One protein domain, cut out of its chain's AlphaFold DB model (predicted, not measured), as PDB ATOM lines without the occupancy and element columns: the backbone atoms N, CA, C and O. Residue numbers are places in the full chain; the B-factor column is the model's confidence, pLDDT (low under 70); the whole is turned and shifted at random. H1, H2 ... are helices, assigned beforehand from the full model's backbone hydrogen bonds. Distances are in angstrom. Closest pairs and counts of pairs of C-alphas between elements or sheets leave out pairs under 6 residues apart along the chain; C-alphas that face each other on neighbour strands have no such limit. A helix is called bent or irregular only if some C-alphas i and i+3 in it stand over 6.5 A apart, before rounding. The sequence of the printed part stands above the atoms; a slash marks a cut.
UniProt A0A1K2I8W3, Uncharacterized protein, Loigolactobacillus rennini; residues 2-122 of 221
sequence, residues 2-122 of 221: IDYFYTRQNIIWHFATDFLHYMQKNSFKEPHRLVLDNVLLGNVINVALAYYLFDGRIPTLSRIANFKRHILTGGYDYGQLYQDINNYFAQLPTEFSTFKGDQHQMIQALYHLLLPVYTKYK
ATOM      1  N   ILE A   2     176.414 156.559 180.046       48.84
ATOM      2  CA  ILE A   2     176.014 157.029 178.705       48.84
ATOM      3  C   ILE A   2     175.971 158.569 178.615       48.84
ATOM      4  O   ILE A   2     176.472 159.131 177.647       48.84
ATOM      5  N   ASP A   3     175.502 159.262 179.660       51.16
ATOM      6  CA  ASP A   3     175.392 160.736 179.668       51.16
ATOM      7  C   ASP A   3     176.727 161.468 179.468       51.16
ATOM      8  O   ASP A   3     176.757 162.548 178.891       51.16
ATOM      9  N   TYR A   4     177.848 160.860 179.880       53.88
ATOM     10  CA  TYR A   4     179.190 161.418 179.686       53.88
ATOM     11  C   TYR A   4     179.556 161.534 178.197       53.88
ATOM     12  O   TYR A   4     180.235 162.476 177.793       53.88
ATOM     13  N   PHE A   5     179.069 160.618 177.358       51.97
ATOM     14  CA  PHE A   5     179.337 160.621 175.916       51.97
ATOM     15  C   PHE A   5     178.505 161.655 175.147       51.97
ATOM     16  O   PHE A   5     178.863 162.013 174.029       51.97
ATOM     17  N   TYR A   6     177.455 162.189 175.772       52.38
ATOM     18  CA  TYR A   6     176.691 163.336 175.276       52.38
ATOM     19  C   TYR A   6     177.240 164.683 175.774       52.38
ATOM     20  O   TYR A   6     176.697 165.735 175.437       52.38
ATOM     21  N   THR A   7     178.314 164.684 176.576       56.75
ATOM     22  CA  THR A   7     178.956 165.928 177.019       56.75
ATOM     23  C   THR A   7     179.971 166.423 175.987       56.75
ATOM     24  O   THR A   7     180.744 165.649 175.425       56.75
ATOM     25  N   ARG A   8     180.007 167.746 175.768       57.12
ATOM     26  CA  ARG A   8     180.835 168.432 174.753       57.12
ATOM     27  C   ARG A   8     182.358 168.271 174.908       57.12
ATOM     28  O   ARG A   8     183.087 168.863 174.125       57.12
ATOM     29  N   GLN A   9     182.830 167.551 175.927       62.06
ATOM     30  CA  GLN A   9     184.250 167.394 176.277       62.06
ATOM     31  C   GLN A   9     184.792 165.980 176.001       62.06
ATOM     32  O   GLN A   9     185.905 165.655 176.408       62.06
ATOM     33  N   ASN A  10     184.015 165.112 175.351       75.94
ATOM     34  CA  ASN A  10     184.436 163.750 175.034       75.94
ATOM     35  C   ASN A  10     184.918 163.637 173.575       75.94
ATOM     36  O   ASN A  10     184.288 164.180 172.669       75.94
ATOM     37  N   ILE A  11     185.992 162.872 173.342       81.56
ATOM     38  CA  ILE A  11     186.546 162.566 172.010       81.56
ATOM     39  C   ILE A  11     185.492 162.077 171.004       81.56
ATOM     40  O   ILE A  11     185.561 162.397 169.823       81.56
ATOM     41  N   ILE A  12     184.472 161.357 171.469       84.50
ATOM     42  CA  ILE A  12     183.382 160.837 170.634       84.50
ATOM     43  C   ILE A  12     182.462 161.960 170.160       84.50
ATOM     44  O   ILE A  12     182.048 161.978 169.002       84.50
ATOM     45  N   TRP A  13     182.167 162.913 171.047       85.12
ATOM     46  CA  TRP A  13     181.401 164.101 170.697       85.12
ATOM     47  C   TRP A  13     182.164 164.940 169.671       85.12
ATOM     48  O   TRP A  13     181.590 165.309 168.650       85.12
ATOM     49  N   HIS A  14     183.459 165.179 169.909       87.25
ATOM     50  CA  HIS A  14     184.319 165.921 168.984       87.25
ATOM     51  C   HIS A  14     184.386 165.259 167.609       87.25
ATOM     52  O   HIS A  14     184.099 165.921 166.615       87.25
ATOM     53  N   PHE A  15     184.625 163.943 167.561       89.19
ATOM     54  CA  PHE A  15     184.568 163.175 166.318       89.19
ATOM     55  C   PHE A  15     183.241 163.402 165.587       89.19
ATOM     56  O   PHE A  15     183.230 163.770 164.415       89.19
ATOM     57  N   ALA A  16     182.111 163.210 166.276       89.19
ATOM     58  CA  ALA A  16     180.797 163.285 165.651       89.19
ATOM     59  C   ALA A  16     180.493 164.684 165.098       89.19
ATOM     60  O   ALA A  16     179.986 164.810 163.980       89.19
ATOM     61  N   THR A  17     180.818 165.739 165.849       89.56
ATOM     62  CA  THR A  17     180.600 167.116 165.393       89.56
ATOM     63  C   THR A  17     181.533 167.503 164.255       89.56
ATOM     64  O   THR A  17     181.079 168.114 163.287       89.56
ATOM     65  N   ASP A  18     182.809 167.126 164.329       89.75
ATOM     66  CA  ASP A  18     183.802 167.472 163.310       89.75
ATOM     67  C   ASP A  18     183.539 166.723 162.009       89.75
ATOM     68  O   ASP A  18     183.588 167.320 160.932       89.75
ATOM     69  N   PHE A  19     183.160 165.449 162.107       91.06
ATOM     70  CA  PHE A  19     182.703 164.660 160.976       91.06
ATOM     71  C   PHE A  19     181.504 165.321 160.287       91.06
ATOM     72  O   PHE A  19     181.554 165.588 159.088       91.06
ATOM     73  N   LEU A  20     180.441 165.667 161.024       90.50
ATOM     74  CA  LEU A  20     179.263 166.305 160.424       90.50
ATOM     75  C   LEU A  20     179.573 167.685 159.827       90.50
ATOM     76  O   LEU A  20     179.029 168.024 158.776       90.50
ATOM     77  N   HIS A  21     180.465 168.470 160.437       89.50
ATOM     78  CA  HIS A  21     180.933 169.732 159.855       89.50
ATOM     79  C   HIS A  21     181.733 169.521 158.566       89.50
ATOM     80  O   HIS A  21     181.547 170.263 157.596       89.50
ATOM     81  N   TYR A  22     182.598 168.508 158.528       89.94
ATOM     82  CA  TYR A  22     183.331 168.147 157.322       89.94
ATOM     83  C   TYR A  22     182.367 167.733 156.205       89.94
ATOM     84  O   TYR A  22     182.460 168.251 155.091       89.94
ATOM     85  N   MET A  23     181.402 166.861 156.503       89.38
ATOM     86  CA  MET A  23     180.420 166.401 155.518       89.38
ATOM     87  C   MET A  23     179.535 167.549 155.022       89.38
ATOM     88  O   MET A  23     179.285 167.650 153.820       89.38
ATOM     89  N   GLN A  24     179.137 168.470 155.907       87.12
ATOM     90  CA  GLN A  24     178.417 169.688 155.526       87.12
ATOM     91  C   GLN A  24     179.175 170.473 154.454       87.12
ATOM     92  O   GLN A  24     178.604 170.859 153.435       87.12
ATOM     93  N   LYS A  25     180.461 170.730 154.705       85.44
ATOM     94  CA  LYS A  25     181.297 171.586 153.862       85.44
ATOM     95  C   LYS A  25     181.629 170.934 152.522       85.44
ATOM     96  O   LYS A  25     181.646 171.625 151.505       85.44
ATOM     97  N   ASN A  26     181.925 169.636 152.524       83.62
ATOM     98  CA  ASN A  26     182.488 168.957 151.358       83.62
ATOM     99  C   ASN A  26     181.425 168.276 150.491       83.62
ATOM    100  O   ASN A  26     181.475 168.413 149.269       83.62
ATOM    101  N   SER A  27     180.435 167.623 151.106       79.62
ATOM    102  CA  SER A  27     179.467 166.790 150.382       79.62
ATOM    103  C   SER A  27     178.103 167.460 150.237       79.62
ATOM    104  O   SER A  27     177.545 167.473 149.143       79.62
ATOM    105  N   PHE A  28     177.560 168.033 151.315       77.75
ATOM    106  CA  PHE A  28     176.176 168.524 151.320       77.75
ATOM    107  C   PHE A  28     176.034 169.941 150.760       77.75
ATOM    108  O   PHE A  28     175.077 170.194 150.047       77.75
ATOM    109  N   LYS A  29     176.971 170.857 151.044       68.81
ATOM    110  CA  LYS A  29     177.037 172.229 150.489       68.81
ATOM    111  C   LYS A  29     175.761 173.093 150.639       68.81
ATOM    112  O   LYS A  29     175.666 174.141 150.013       68.81
ATOM    113  N   GLU A  30     174.831 172.705 151.510       63.34
ATOM    114  CA  GLU A  30     173.546 173.378 151.764       63.34
ATOM    115  C   GLU A  30     173.576 174.261 153.040       63.34
ATOM    116  O   GLU A  30     174.504 174.147 153.848       63.34
ATOM    117  N   PRO A  31     172.580 175.142 153.281       57.25
ATOM    118  CA  PRO A  31     172.552 176.026 154.452       57.25
ATOM    119  C   PRO A  31     172.099 175.332 155.750       57.25
ATOM    120  O   PRO A  31     172.407 175.815 156.844       57.25
ATOM    121  N   HIS A  32     171.386 174.202 155.662       65.44
ATOM    122  CA  HIS A  32     170.976 173.427 156.836       65.44
ATOM    123  C   HIS A  32     172.178 172.709 157.440       65.44
ATOM    124  O   HIS A  32     172.770 171.850 156.795       65.44
ATOM    125  N   ARG A  33     172.521 173.048 158.688       74.75
ATOM    126  CA  ARG A  33     173.642 172.437 159.408       74.75
ATOM    127  C   ARG A  33     173.273 171.029 159.878       74.75
ATOM    128  O   ARG A  33     172.447 170.896 160.777       74.75
ATOM    129  N   LEU A  34     173.950 170.007 159.357       80.88
ATOM    130  CA  LEU A  34     173.761 168.601 159.746       80.88
ATOM    131  C   LEU A  34     173.876 168.369 161.259       80.88
ATOM    132  O   LEU A  34     173.143 167.564 161.817       80.88
ATOM    133  N   VAL A  35     174.758 169.107 161.942       80.88
ATOM    134  CA  VAL A  35     174.962 168.998 163.398       80.88
ATOM    135  C   VAL A  35     173.740 169.426 164.228       80.88
ATOM    136  O   VAL A  35     173.667 169.106 165.410       80.88
ATOM    137  N   LEU A  36     172.791 170.165 163.639       83.06
ATOM    138  CA  LEU A  36     171.554 170.581 164.314       83.06
ATOM    139  C   LEU A  36     170.450 169.518 164.229       83.06
ATOM    140  O   LEU A  36     169.445 169.631 164.931       83.06
ATOM    141  N   ASP A  37     170.623 168.492 163.395       83.25
ATOM    142  CA  ASP A  37     169.755 167.322 163.406       83.25
ATOM    143  C   ASP A  37     170.160 166.419 164.579       83.25
ATOM    144  O   ASP A  37     171.123 165.652 164.513       83.25
ATOM    145  N   ASN A  38     169.412 166.528 165.680       81.12
ATOM    146  CA  ASN A  38     169.670 165.777 166.909       81.12
ATOM    147  C   ASN A  38     169.624 164.255 166.699       81.12
ATOM    148  O   ASN A  38     170.337 163.524 167.389       81.12
ATOM    149  N   VAL A  39     168.797 163.769 165.766       81.44
ATOM    150  CA  VAL A  39     168.678 162.333 165.476       81.44
ATOM    151  C   VAL A  39     169.914 161.868 164.720       81.44
ATOM    152  O   VAL A  39     170.527 160.865 165.094       81.44
ATOM    153  N   LEU A  40     170.322 162.616 163.694       84.06
ATOM    154  CA  LEU A  40     171.534 162.318 162.941       84.06
ATOM    155  C   LEU A  40     172.776 162.362 163.840       84.06
ATOM    156  O   LEU A  40     173.545 161.401 163.858       84.06
ATOM    157  N   LEU A  41     172.943 163.434 164.618       85.75
ATOM    158  CA  LEU A  41     174.061 163.596 165.549       85.75
ATOM    159  C   LEU A  41     174.112 162.454 166.568       85.75
ATOM    160  O   LEU A  41     175.169 161.854 166.764       85.75
ATOM    161  N   GLY A  42     172.972 162.104 167.171       79.81
ATOM    162  CA  GLY A  42     172.878 160.977 168.099       79.81
ATOM    163  C   GLY A  42     173.305 159.654 167.461       79.81
ATOM    164  O   GLY A  42     174.036 158.877 168.075       79.81
ATOM    165  N   ASN A  43     172.924 159.411 166.205       84.94
ATOM    166  CA  ASN A  43     173.321 158.194 165.509       84.94
ATOM    167  C   ASN A  43     174.813 158.170 165.136       84.94
ATOM    168  O   ASN A  43     175.436 157.114 165.251       84.94
ATOM    169  N   VAL A  44     175.412 159.302 164.744       88.19
ATOM    170  CA  VAL A  44     176.870 159.388 164.526       88.19
ATOM    171  C   VAL A  44     177.622 159.110 165.828       88.19
ATOM    172  O   VAL A  44     178.582 158.342 165.816       88.19
ATOM    173  N   ILE A  45     177.162 159.666 166.954       87.12
ATOM    174  CA  ILE A  45     177.731 159.392 168.284       87.12
ATOM    175  C   ILE A  45     177.646 157.899 168.608       87.12
ATOM    176  O   ILE A  45     178.627 157.329 169.073       87.12
ATOM    177  N   ASN A  46     176.517 157.244 168.325       84.00
ATOM    178  CA  ASN A  46     176.361 155.806 168.560       84.00
ATOM    179  C   ASN A  46     177.340 154.971 167.729       84.00
ATOM    180  O   ASN A  46     177.939 154.033 168.256       84.00
ATOM    181  N   VAL A  47     177.530 155.319 166.451       83.94
ATOM    182  CA  VAL A  47     178.546 154.678 165.605       83.94
ATOM    183  C   VAL A  47     179.927 154.915 166.214       83.94
ATOM    184  O   VAL A  47     180.611 153.957 166.554       83.94
ATOM    185  N   ALA A  48     180.318 156.162 166.459       85.06
ATOM    186  CA  ALA A  48     181.622 156.488 167.031       85.06
ATOM    187  C   ALA A  48     181.880 155.778 168.375       85.06
ATOM    188  O   ALA A  48     182.957 155.224 168.580       85.06
ATOM    189  N   LEU A  49     180.880 155.694 169.254       83.50
ATOM    190  CA  LEU A  49     180.950 154.969 170.522       83.50
ATOM    191  C   LEU A  49     181.152 153.474 170.351       83.50
ATOM    192  O   LEU A  49     181.982 152.892 171.050       83.50
ATOM    193  N   ALA A  50     180.441 152.853 169.417       78.12
ATOM    194  CA  ALA A  50     180.620 151.438 169.149       78.12
ATOM    195  C   ALA A  50     182.057 151.145 168.674       78.12
ATOM    196  O   ALA A  50     182.696 150.231 169.185       78.12
ATOM    197  N   TYR A  51     182.608 151.959 167.772       77.50
ATOM    198  CA  TYR A  51     183.976 151.776 167.259       77.50
ATOM    199  C   TYR A  51     185.074 152.207 168.244       77.50
ATOM    200  O   TYR A  51     186.206 151.727 168.155       77.50
ATOM    201  N   TYR A  52     184.749 153.075 169.202       78.50
ATOM    202  CA  TYR A  52     185.637 153.433 170.305       78.50
ATOM    203  C   TYR A  52     185.724 152.321 171.363       78.50
ATOM    204  O   TYR A  52     186.805 152.039 171.877       78.50
ATOM    205  N   LEU A  53     184.597 151.678 171.692       75.12
ATOM    206  CA  LEU A  53     184.524 150.669 172.755       75.12
ATOM    207  C   LEU A  53     184.851 149.243 172.292       75.12
ATOM    208  O   LEU A  53     185.332 148.447 173.099       75.12
ATOM    209  N   PHE A  54     184.577 148.899 171.032       68.31
ATOM    210  CA  PHE A  54     184.684 147.526 170.536       68.31
ATOM    211  C   PHE A  54     185.809 147.364 169.501       68.31
ATOM    212  O   PHE A  54     185.901 148.098 168.521       68.31
ATOM    213  N   ASP A  55     186.625 146.328 169.701       58.66
ATOM    214  CA  ASP A  55     187.843 145.985 168.942       58.66
ATOM    215  C   ASP A  55     187.518 145.295 167.592       58.66
ATOM    216  O   ASP A  55     187.906 144.160 167.314       58.66
ATOM    217  N   GLY A  56     186.657 145.916 166.778       51.41
ATOM    218  CA  GLY A  56     186.339 145.458 165.414       51.41
ATOM    219  C   GLY A  56     185.374 144.266 165.302       51.41
ATOM    220  O   GLY A  56     185.037 143.849 164.196       51.41
ATOM    221  N   ARG A  57     184.864 143.734 166.420       53.53
ATOM    222  CA  ARG A  57     183.791 142.716 166.449       53.53
ATOM    223  C   ARG A  57     182.460 143.319 166.872       53.53
ATOM    224  O   ARG A  57     181.818 142.852 167.810       53.53
ATOM    225  N   ILE A  58     182.054 144.380 166.193       52.16
ATOM    226  CA  ILE A  58     180.716 144.925 166.388       52.16
ATOM    227  C   ILE A  58     179.778 144.027 165.578       52.16
ATOM    228  O   ILE A  58     180.003 143.857 164.376       52.16
ATOM    229  N   PRO A  59     178.732 143.423 166.168       47.94
ATOM    230  CA  PRO A  59     177.601 142.989 165.369       47.94
ATOM    231  C   PRO A  59     177.027 144.264 164.761       47.94
ATOM    232  O   PRO A  59     176.300 145.008 165.416       47.94
ATOM    233  N   THR A  60     177.446 144.587 163.539       47.16
ATOM    234  CA  THR A  60     176.923 145.737 162.816       47.16
ATOM    235  C   THR A  60     175.404 145.626 162.841       47.16
ATOM    236  O   THR A  60     174.851 144.550 162.611       47.16
ATOM    237  N   LEU A  61     174.697 146.721 163.132       41.53
ATOM    238  CA  LEU A  61     173.236 146.753 162.994       41.53
ATOM    239  C   LEU A  61     172.817 146.303 161.584       41.53
ATOM    240  O   LEU A  61     171.744 145.738 161.412       41.53
ATOM    241  N   SER A  62     173.721 146.434 160.612       42.34
ATOM    242  CA  SER A  62     173.645 145.864 159.271       42.34
ATOM    243  C   SER A  62     173.509 144.337 159.217       42.34
ATOM    244  O   SER A  62     172.837 143.809 158.343       42.34
ATOM    245  N   ARG A  63     174.106 143.600 160.154       39.25
ATOM    246  CA  ARG A  63     173.943 142.143 160.289       39.25
ATOM    247  C   ARG A  63     172.590 141.748 160.889       39.25
ATOM    248  O   ARG A  63     172.130 140.640 160.643       39.25
ATOM    249  N   ILE A  64     171.970 142.631 161.675       38.03
ATOM    250  CA  ILE A  64     170.685 142.387 162.359       38.03
ATOM    251  C   ILE A  64     169.507 142.854 161.486       38.03
ATOM    252  O   ILE A  64     168.470 142.194 161.415       38.03
ATOM    253  N   ALA A  65     169.669 143.961 160.767       38.22
ATOM    254  CA  ALA A  65     168.711 144.447 159.789       38.22
ATOM    255  C   ALA A  65     168.927 143.713 158.458       38.22
ATOM    256  O   ALA A  65     169.693 144.168 157.622       38.22
ATOM    257  N   ASN A  66     168.261 142.567 158.275       35.69
ATOM    258  CA  ASN A  66     168.190 141.799 157.022       35.69
ATOM    259  C   ASN A  66     168.348 142.668 155.749       35.69
ATOM    260  O   ASN A  66     167.382 143.263 155.262       35.69
ATOM    261  N   PHE A  67     169.549 142.674 155.163       40.78
ATOM    262  CA  PHE A  67     169.901 143.341 153.901       40.78
ATOM    263  C   PHE A  67     169.330 142.607 152.669       40.78
ATOM    264  O   PHE A  67     169.998 142.391 151.668       40.78
ATOM    265  N   LYS A  68     168.048 142.227 152.706       35.47
ATOM    266  CA  LYS A  68     167.277 141.891 151.491       35.47
ATOM    267  C   LYS A  68     166.537 143.095 150.912       35.47
ATOM    268  O   LYS A  68     165.783 142.962 149.951       35.47
ATOM    269  N   ARG A  69     166.734 144.285 151.479       38.38
ATOM    270  CA  ARG A  69     166.381 145.529 150.803       38.38
ATOM    271  C   ARG A  69     167.607 145.950 150.017       38.38
ATOM    272  O   ARG A  69     168.558 146.443 150.606       38.38
ATOM    273  N   HIS A  70     167.569 145.757 148.699       38.97
ATOM    274  CA  HIS A  70     168.358 146.587 147.796       38.97
ATOM    275  C   HIS A  70     167.974 148.029 148.117       38.97
ATOM    276  O   HIS A  70     166.932 148.513 147.670       38.97
ATOM    277  N   ILE A  71     168.745 148.667 148.996       46.66
ATOM    278  CA  ILE A  71     168.611 150.089 149.252       46.66
ATOM    279  C   ILE A  71     168.795 150.725 147.868       46.66
ATOM    280  O   ILE A  71     169.669 150.315 147.101       46.66
ATOM    281  N   LEU A  72     167.903 151.634 147.491       45.44
ATOM    282  CA  LEU A  72     167.972 152.348 146.219       45.44
ATOM    283  C   LEU A  72     169.159 153.317 146.287       45.44
ATOM    284  O   LEU A  72     168.989 154.491 146.571       45.44
ATOM    285  N   THR A  73     170.370 152.781 146.134       47.47
ATOM    286  CA  THR A  73     171.666 153.460 146.310       47.47
ATOM    287  C   THR A  73     172.449 153.462 145.011       47.47
ATOM    288  O   THR A  73     173.668 153.285 144.999       47.47
ATOM    289  N   GLY A  74     171.749 153.547 143.889       42.56
ATOM    290  CA  GLY A  74     172.380 153.603 142.588       42.56
ATOM    291  C   GLY A  74     172.627 155.047 142.165       42.56
ATOM    292  O   GLY A  74     171.685 155.827 142.197       42.56
ATOM    293  N   GLY A  75     173.879 155.413 141.852       43.97
ATOM    294  CA  GLY A  75     174.329 156.800 141.642       43.97
ATOM    295  C   GLY A  75     175.829 156.999 141.821       43.97
ATOM    296  O   GLY A  75     176.413 156.619 142.826       43.97
ATOM    297  N   TYR A  76     176.469 157.610 140.827       43.03
ATOM    298  CA  TYR A  76     177.914 157.846 140.783       43.03
ATOM    299  C   TYR A  76     178.415 158.739 141.953       43.03
ATOM    300  O   TYR A  76     179.538 158.541 142.413       43.03
ATOM    301  N   ASP A  77     177.571 159.611 142.542       47.94
ATOM    302  CA  ASP A  77     177.892 160.355 143.785       47.94
ATOM    303  C   ASP A  77     177.800 159.527 145.071       47.94
ATOM    304  O   ASP A  77     178.215 160.004 146.124       47.94
ATOM    305  N   TYR A  78     177.314 158.289 145.036       56.97
ATOM    306  CA  TYR A  78     177.475 157.389 146.180       56.97
ATOM    307  C   TYR A  78     178.928 156.956 146.350       56.97
ATOM    308  O   TYR A  78     179.388 156.773 147.477       56.97
ATOM    309  N   GLY A  79     179.673 156.916 145.240       61.88
ATOM    310  CA  GLY A  79     181.126 156.925 145.268       61.88
ATOM    311  C   GLY A  79     181.653 158.199 145.920       61.88
ATOM    312  O   GLY A  79     182.495 158.089 146.796       61.88
ATOM    313  N   GLN A  80     181.130 159.381 145.574       73.88
ATOM    314  CA  GLN A  80     181.599 160.652 146.141       73.88
ATOM    315  C   GLN A  80     181.331 160.773 147.645       73.88
ATOM    316  O   GLN A  80     182.248 161.119 148.375       73.88
ATOM    317  N   LEU A  81     180.134 160.434 148.140       80.81
ATOM    318  CA  LEU A  81     179.850 160.441 149.580       80.81
ATOM    319  C   LEU A  81     180.787 159.477 150.318       80.81
ATOM    320  O   LEU A  81     181.368 159.835 151.337       80.81
ATOM    321  N   TYR A  82     180.970 158.266 149.787       80.56
ATOM    322  CA  TYR A  82     181.898 157.291 150.351       80.56
ATOM    323  C   TYR A  82     183.355 157.775 150.293       80.56
ATOM    324  O   TYR A  82     184.090 157.620 151.263       80.56
ATOM    325  N   GLN A  83     183.769 158.393 149.185       82.62
ATOM    326  CA  GLN A  83     185.090 158.993 148.986       82.62
ATOM    327  C   GLN A  83     185.310 160.158 149.944       82.62
ATOM    328  O   GLN A  83     186.374 160.245 150.533       82.62
ATOM    329  N   ASP A  84     184.319 161.018 150.156       87.94
ATOM    330  CA  ASP A  84     184.401 162.152 151.072       87.94
ATOM    331  C   ASP A  84     184.536 161.674 152.516       87.94
ATOM    332  O   ASP A  84     185.380 162.193 153.249       87.94
ATOM    333  N   ILE A  85     183.781 160.641 152.902       88.31
ATOM    334  CA  ILE A  85     183.958 159.972 154.194       88.31
ATOM    335  C   ILE A  85     185.368 159.373 154.259       88.31
ATOM    336  O   ILE A  85     186.097 159.639 155.206       88.31
ATOM    337  N   ASN A  86     185.812 158.631 153.247       86.00
ATOM    338  CA  ASN A  86     187.152 158.044 153.229       86.00
ATOM    339  C   ASN A  86     188.264 159.111 153.309       86.00
ATOM    340  O   ASN A  86     189.246 158.932 154.023       86.00
ATOM    341  N   ASN A  87     188.080 160.254 152.646       88.88
ATOM    342  CA  ASN A  87     188.986 161.401 152.666       88.88
ATOM    343  C   ASN A  87     189.038 162.052 154.050       88.88
ATOM    344  O   ASN A  87     190.124 162.407 154.505       88.88
ATOM    345  N   TYR A  88     187.898 162.164 154.740       89.69
ATOM    346  CA  TYR A  88     187.874 162.579 156.143       89.69
ATOM    347  C   TYR A  88     188.710 161.629 157.001       89.69
ATOM    348  O   TYR A  88     189.555 162.076 157.770       89.69
ATOM    349  N   PHE A  89     188.532 160.317 156.818       86.31
ATOM    350  CA  PHE A  89     189.289 159.330 157.581       86.31
ATOM    351  C   PHE A  89     190.788 159.332 157.256       86.31
ATOM    352  O   PHE A  89     191.603 159.137 158.153       86.31
ATOM    353  N   ALA A  90     191.177 159.611 156.011       84.44
ATOM    354  CA  ALA A  90     192.578 159.785 155.626       84.44
ATOM    355  C   ALA A  90     193.234 161.019 156.277       84.44
ATOM    356  O   ALA A  90     194.459 161.087 156.374       84.44
ATOM    357  N   GLN A  91     192.429 161.989 156.716       84.31
ATOM    358  CA  GLN A  91     192.861 163.226 157.371       84.31
ATOM    359  C   GLN A  91     192.585 163.224 158.882       84.31
ATOM    360  O   GLN A  91     192.752 164.266 159.520       84.31
ATOM    361  N   LEU A  92     192.156 162.093 159.460       80.88
ATOM    362  CA  LEU A  92     191.819 162.019 160.878       80.88
ATOM    363  C   LEU A  92     193.040 162.384 161.733       80.88
ATOM    364  O   LEU A  92     194.097 161.760 161.593       80.88
ATOM    365  N   PRO A  93     192.907 163.373 162.634       71.25
ATOM    366  CA  PRO A  93     193.961 163.701 163.577       71.25
ATOM    367  C   PRO A  93     194.393 162.481 164.398       71.25
ATOM    368  O   PRO A  93     193.589 161.609 164.735       71.25
ATOM    369  N   THR A  94     195.671 162.437 164.775       71.62
ATOM    370  CA  THR A  94     196.275 161.326 165.529       71.62
ATOM    371  C   THR A  94     195.575 161.043 166.856       71.62
ATOM    372  O   THR A  94     195.640 159.921 167.352       71.62
ATOM    373  N   GLU A  95     194.876 162.021 167.431       68.94
ATOM    374  CA  GLU A  95     194.073 161.849 168.646       68.94
ATOM    375  C   GLU A  95     192.955 160.808 168.484       68.94
ATOM    376  O   GLU A  95     192.626 160.120 169.447       68.94
ATOM    377  N   PHE A  96     192.455 160.588 167.263       71.06
ATOM    378  CA  PHE A  96     191.458 159.558 166.965       71.06
ATOM    379  C   PHE A  96     192.066 158.169 166.707       71.06
ATOM    380  O   PHE A  96     191.327 157.211 166.489       71.06
ATOM    381  N   SER A  97     193.391 158.004 166.804       66.25
ATOM    382  CA  SER A  97     194.051 156.685 166.702       66.25
ATOM    383  C   SER A  97     193.636 155.702 167.806       66.25
ATOM    384  O   SER A  97     193.870 154.502 167.693       66.25
ATOM    385  N   THR A  98     192.990 156.189 168.872       67.62
ATOM    386  CA  THR A  98     192.428 155.353 169.941       67.62
ATOM    387  C   THR A  98     191.176 154.582 169.528       67.62
ATOM    388  O   THR A  98     190.742 153.711 170.278       67.62
ATOM    389  N   PHE A  99     190.561 154.911 168.387       70.00
ATOM    390  CA  PHE A  99     189.456 154.131 167.834       70.00
ATOM    391  C   PHE A  99     190.001 152.780 167.377       70.00
ATOM    392  O   PHE A  99     190.867 152.707 166.510       70.00
ATOM    393  N   LYS A 100     189.515 151.706 168.002       62.56
ATOM    394  CA  LYS A 100     190.056 150.354 167.823       62.56
ATOM    395  C   LYS A 100     189.302 149.515 166.792       62.56
ATOM    396  O   LYS A 100     189.751 148.437 166.414       62.56
ATOM    397  N   GLY A 101     188.127 149.971 166.368       65.31
ATOM    398  CA  GLY A 101     187.313 149.250 165.400       65.31
ATOM    399  C   GLY A 101     187.854 149.305 163.965       65.31
ATOM    400  O   GLY A 101     188.665 150.152 163.608       65.31
ATOM    401  N   ASP A 102     187.358 148.393 163.127       72.62
ATOM    402  CA  ASP A 102     187.677 148.334 161.698       72.62
ATOM    403  C   ASP A 102     187.201 149.612 160.983       72.62
ATOM    404  O   ASP A 102     185.997 149.858 160.844       72.62
ATOM    405  N   GLN A 103     188.157 150.420 160.514       76.56
ATOM    406  CA  GLN A 103     187.910 151.672 159.797       76.56
ATOM    407  C   GLN A 103     186.984 151.474 158.592       76.56
ATOM    408  O   GLN A 103     186.112 152.307 158.348       76.56
ATOM    409  N   HIS A 104     187.119 150.370 157.856       74.31
ATOM    410  CA  HIS A 104     186.301 150.117 156.675       74.31
ATOM    411  C   HIS A 104     184.830 149.926 157.054       74.31
ATOM    412  O   HIS A 104     183.932 150.483 156.421       74.31
ATOM    413  N   GLN A 105     184.567 149.191 158.136       73.12
ATOM    414  CA  GLN A 105     183.205 149.009 158.635       73.12
ATOM    415  C   GLN A 105     182.626 150.317 159.189       73.12
ATOM    416  O   GLN A 105     181.434 150.577 159.018       73.12
ATOM    417  N   MET A 106     183.452 151.156 159.821       79.75
ATOM    418  CA  MET A 106     183.018 152.461 160.325       79.75
ATOM    419  C   MET A 106     182.603 153.389 159.182       79.75
ATOM    420  O   MET A 106     181.531 153.993 159.236       79.75
ATOM    421  N   ILE A 107     183.414 153.452 158.123       81.44
ATOM    422  CA  ILE A 107     183.110 154.205 156.902       81.44
ATOM    423  C   ILE A 107     181.790 153.714 156.298       81.44
ATOM    424  O   ILE A 107     180.924 154.530 155.991       81.44
ATOM    425  N   GLN A 108     181.587 152.398 156.188       75.62
ATOM    426  CA  GLN A 108     180.330 151.829 155.688       75.62
ATOM    427  C   GLN A 108     179.125 152.192 156.566       75.62
ATOM    428  O   GLN A 108     178.075 152.570 156.043       75.62
ATOM    429  N   ALA A 109     179.256 152.112 157.892       76.00
ATOM    430  CA  ALA A 109     178.183 152.466 158.817       76.00
ATOM    431  C   ALA A 109     177.795 153.948 158.696       76.00
ATOM    432  O   ALA A 109     176.610 154.268 158.591       76.00
ATOM    433  N   LEU A 110     178.784 154.845 158.650       85.00
ATOM    434  CA  LEU A 110     178.568 156.283 158.471       85.00
ATOM    435  C   LEU A 110     178.005 156.615 157.087       85.00
ATOM    436  O   LEU A 110     177.130 157.472 156.973       85.00
ATOM    437  N   TYR A 111     178.449 155.907 156.048       82.75
ATOM    438  CA  TYR A 111     177.893 156.023 154.706       82.75
ATOM    439  C   TYR A 111     176.400 155.688 154.710       82.75
ATOM    440  O   TYR A 111     175.592 156.529 154.329       82.75
ATOM    441  N   HIS A 112     176.010 154.516 155.221       76.44
ATOM    442  CA  HIS A 112     174.600 154.119 155.296       76.44
ATOM    443  C   HIS A 112     173.757 155.058 156.162       76.44
ATOM    444  O   HIS A 112     172.574 155.243 155.878       76.44
ATOM    445  N   LEU A 113     174.356 155.658 157.191       82.00
ATOM    446  CA  LEU A 113     173.704 156.647 158.038       82.00
ATOM    447  C   LEU A 113     173.395 157.947 157.289       82.00
ATOM    448  O   LEU A 113     172.282 158.464 157.370       82.00
ATOM    449  N   LEU A 114     174.389 158.494 156.589       81.69
ATOM    450  CA  LEU A 114     174.272 159.775 155.895       81.69
ATOM    451  C   LEU A 114     173.488 159.663 154.598       81.69
ATOM    452  O   LEU A 114     172.952 160.661 154.126       81.69
ATOM    453  N   LEU A 115     173.401 158.465 154.034       76.94
ATOM    454  CA  LEU A 115     172.814 158.218 152.731       76.94
ATOM    455  C   LEU A 115     171.391 158.771 152.559       76.94
ATOM    456  O   LEU A 115     171.187 159.519 151.605       76.94
ATOM    457  N   PRO A 116     170.418 158.505 153.457       73.62
ATOM    458  CA  PRO A 116     169.051 159.003 153.286       73.62
ATOM    459  C   PRO A 116     168.972 160.530 153.394       73.62
ATOM    460  O   PRO A 116     168.125 161.166 152.768       73.62
ATOM    461  N   VAL A 117     169.864 161.112 154.199       78.19
ATOM    462  CA  VAL A 117     169.989 162.559 154.375       78.19
ATOM    463  C   VAL A 117     170.584 163.162 153.104       78.19
ATOM    464  O   VAL A 117     170.038 164.118 152.574       78.19
ATOM    465  N   TYR A 118     171.645 162.564 152.563       76.56
ATOM    466  CA  TYR A 118     172.325 163.001 151.344       76.56
ATOM    467  C   TYR A 118     171.399 162.977 150.130       76.56
ATOM    468  O   TYR A 118     171.314 163.967 149.406       76.56
ATOM    469  N   THR A 119     170.633 161.896 149.954       69.81
ATOM    470  CA  THR A 119     169.683 161.777 148.840       69.81
ATOM    471  C   THR A 119     168.611 162.849 148.864       69.81
ATOM    472  O   THR A 119     168.237 163.321 147.808       69.81
ATOM    473  N   LYS A 120     168.165 163.289 150.047       70.19
ATOM    474  CA  LYS A 120     167.130 164.323 150.161       70.19
ATOM    475  C   LYS A 120     167.564 165.675 149.580       70.19
ATOM    476  O   LYS A 120     166.710 166.444 149.159       70.19
ATOM    477  N   TYR A 121     168.861 165.985 149.616       70.25
ATOM    478  CA  TYR A 121     169.380 167.303 149.229       70.25
ATOM    479  C   TYR A 121     170.017 167.317 147.836       70.25
ATOM    480  O   TYR A 121     170.124 168.366 147.207       70.25
ATOM    481  N   LYS A 122     170.437 166.158 147.325       71.12
ATOM    482  CA  LYS A 122     171.085 166.025 146.017       71.12
ATOM    483  C   LYS A 122     170.053 165.820 144.903       71.12
ATOM    484  O   LYS A 122     169.961 164.742 144.318       71.12
TER     485      LYS A 122
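AT A GLANCE: This is residues 2 to 122 of the 221 residues of an uncharacterized protein of Loigolactobacillus rennini (UniProt A0A1K2I8W3). Four longer helices pack into a ring of contacts: H3 and H7 run side by side in opposite ways, H2 crosses H3 at a steep angle, H5 crosses H7 at a steep angle, and H2 and H5 cross each other steeply to complete the ring. Residues 63 to 70, of which 63 to 64 belong to the short H4, stick out from this body. The 121 printed residues hold seven named helices, H1 to H7, and no named strand: all helix. The whole is compact, with a radius of gyration of the C-alphas of 14.1 A and spans of 36 by 34 by 26 A.

IN THESE COORDINATES: H1 is residues 3 to 6, from C-alpha 3 at (175.392, 160.736, 179.668). H2, residues 11 to 28, is 23.9 A long; H3, residues 38 to 53, 22.0 A. H4 is residues 61 to 64. H5, residues 76 to 90, is 21.0 A long. H6, residues 94 to 98, is only just irregular: C-alphas 95 and 98 are 6.8 A apart. H7, residues 103 to 121, is 26.4 A long and ends at C-alpha 121 (169.380, 167.303, 149.229); it is irregular, with C-alphas 113 and 116 7.1 A apart and a kink of 43 degrees near residue 114.

HOW THE PARTS SIT: The hub, H2, touches H3 at a steep tilt of 54 degrees, closest C-alphas Ala 16 and Ile 45, 5.6 A. H2 touches H5 at 38 degrees, steep, closest C-alphas Ser 27 and Leu 81, 6.4 A. H7 touches H3 at a shallow tilt of 7 degrees, opposite ways, closest C-alphas Val 44 and Leu 110, 7.0 A. H7 touches H5 at 47 degrees, steep, closest C-alphas Tyr 82 and Tyr 111, 6.1 A. H1 and H2 only just touch, only at the corner, with 3 pairs of C-alphas within 8 A, the closest Phe 5 and Trp 13, 6.6 A. H6 is close but not clearly touching H2, closest C-alphas Ile 11 and Phe 96, 7.7 A. H4 touches no helix. Every O i to N i+4 pair is within hydrogen-bond range in H3, but 13 of 14 in H2, 10 of 11 in H5, 12 of 15 in H7 and 0 of 1 in H6, where 1 of 2 O i to N i+3 pairs is.

THE WHOLE: The C-alphas farthest apart, Gln 9 and Lys 68, are 39.4 A apart. The printed part has no cut; the link from H4 to H5 is long. Mean pLDDT of the printed part is 70.8, with residues 2 to 9 and 54 to 79 among those under 70.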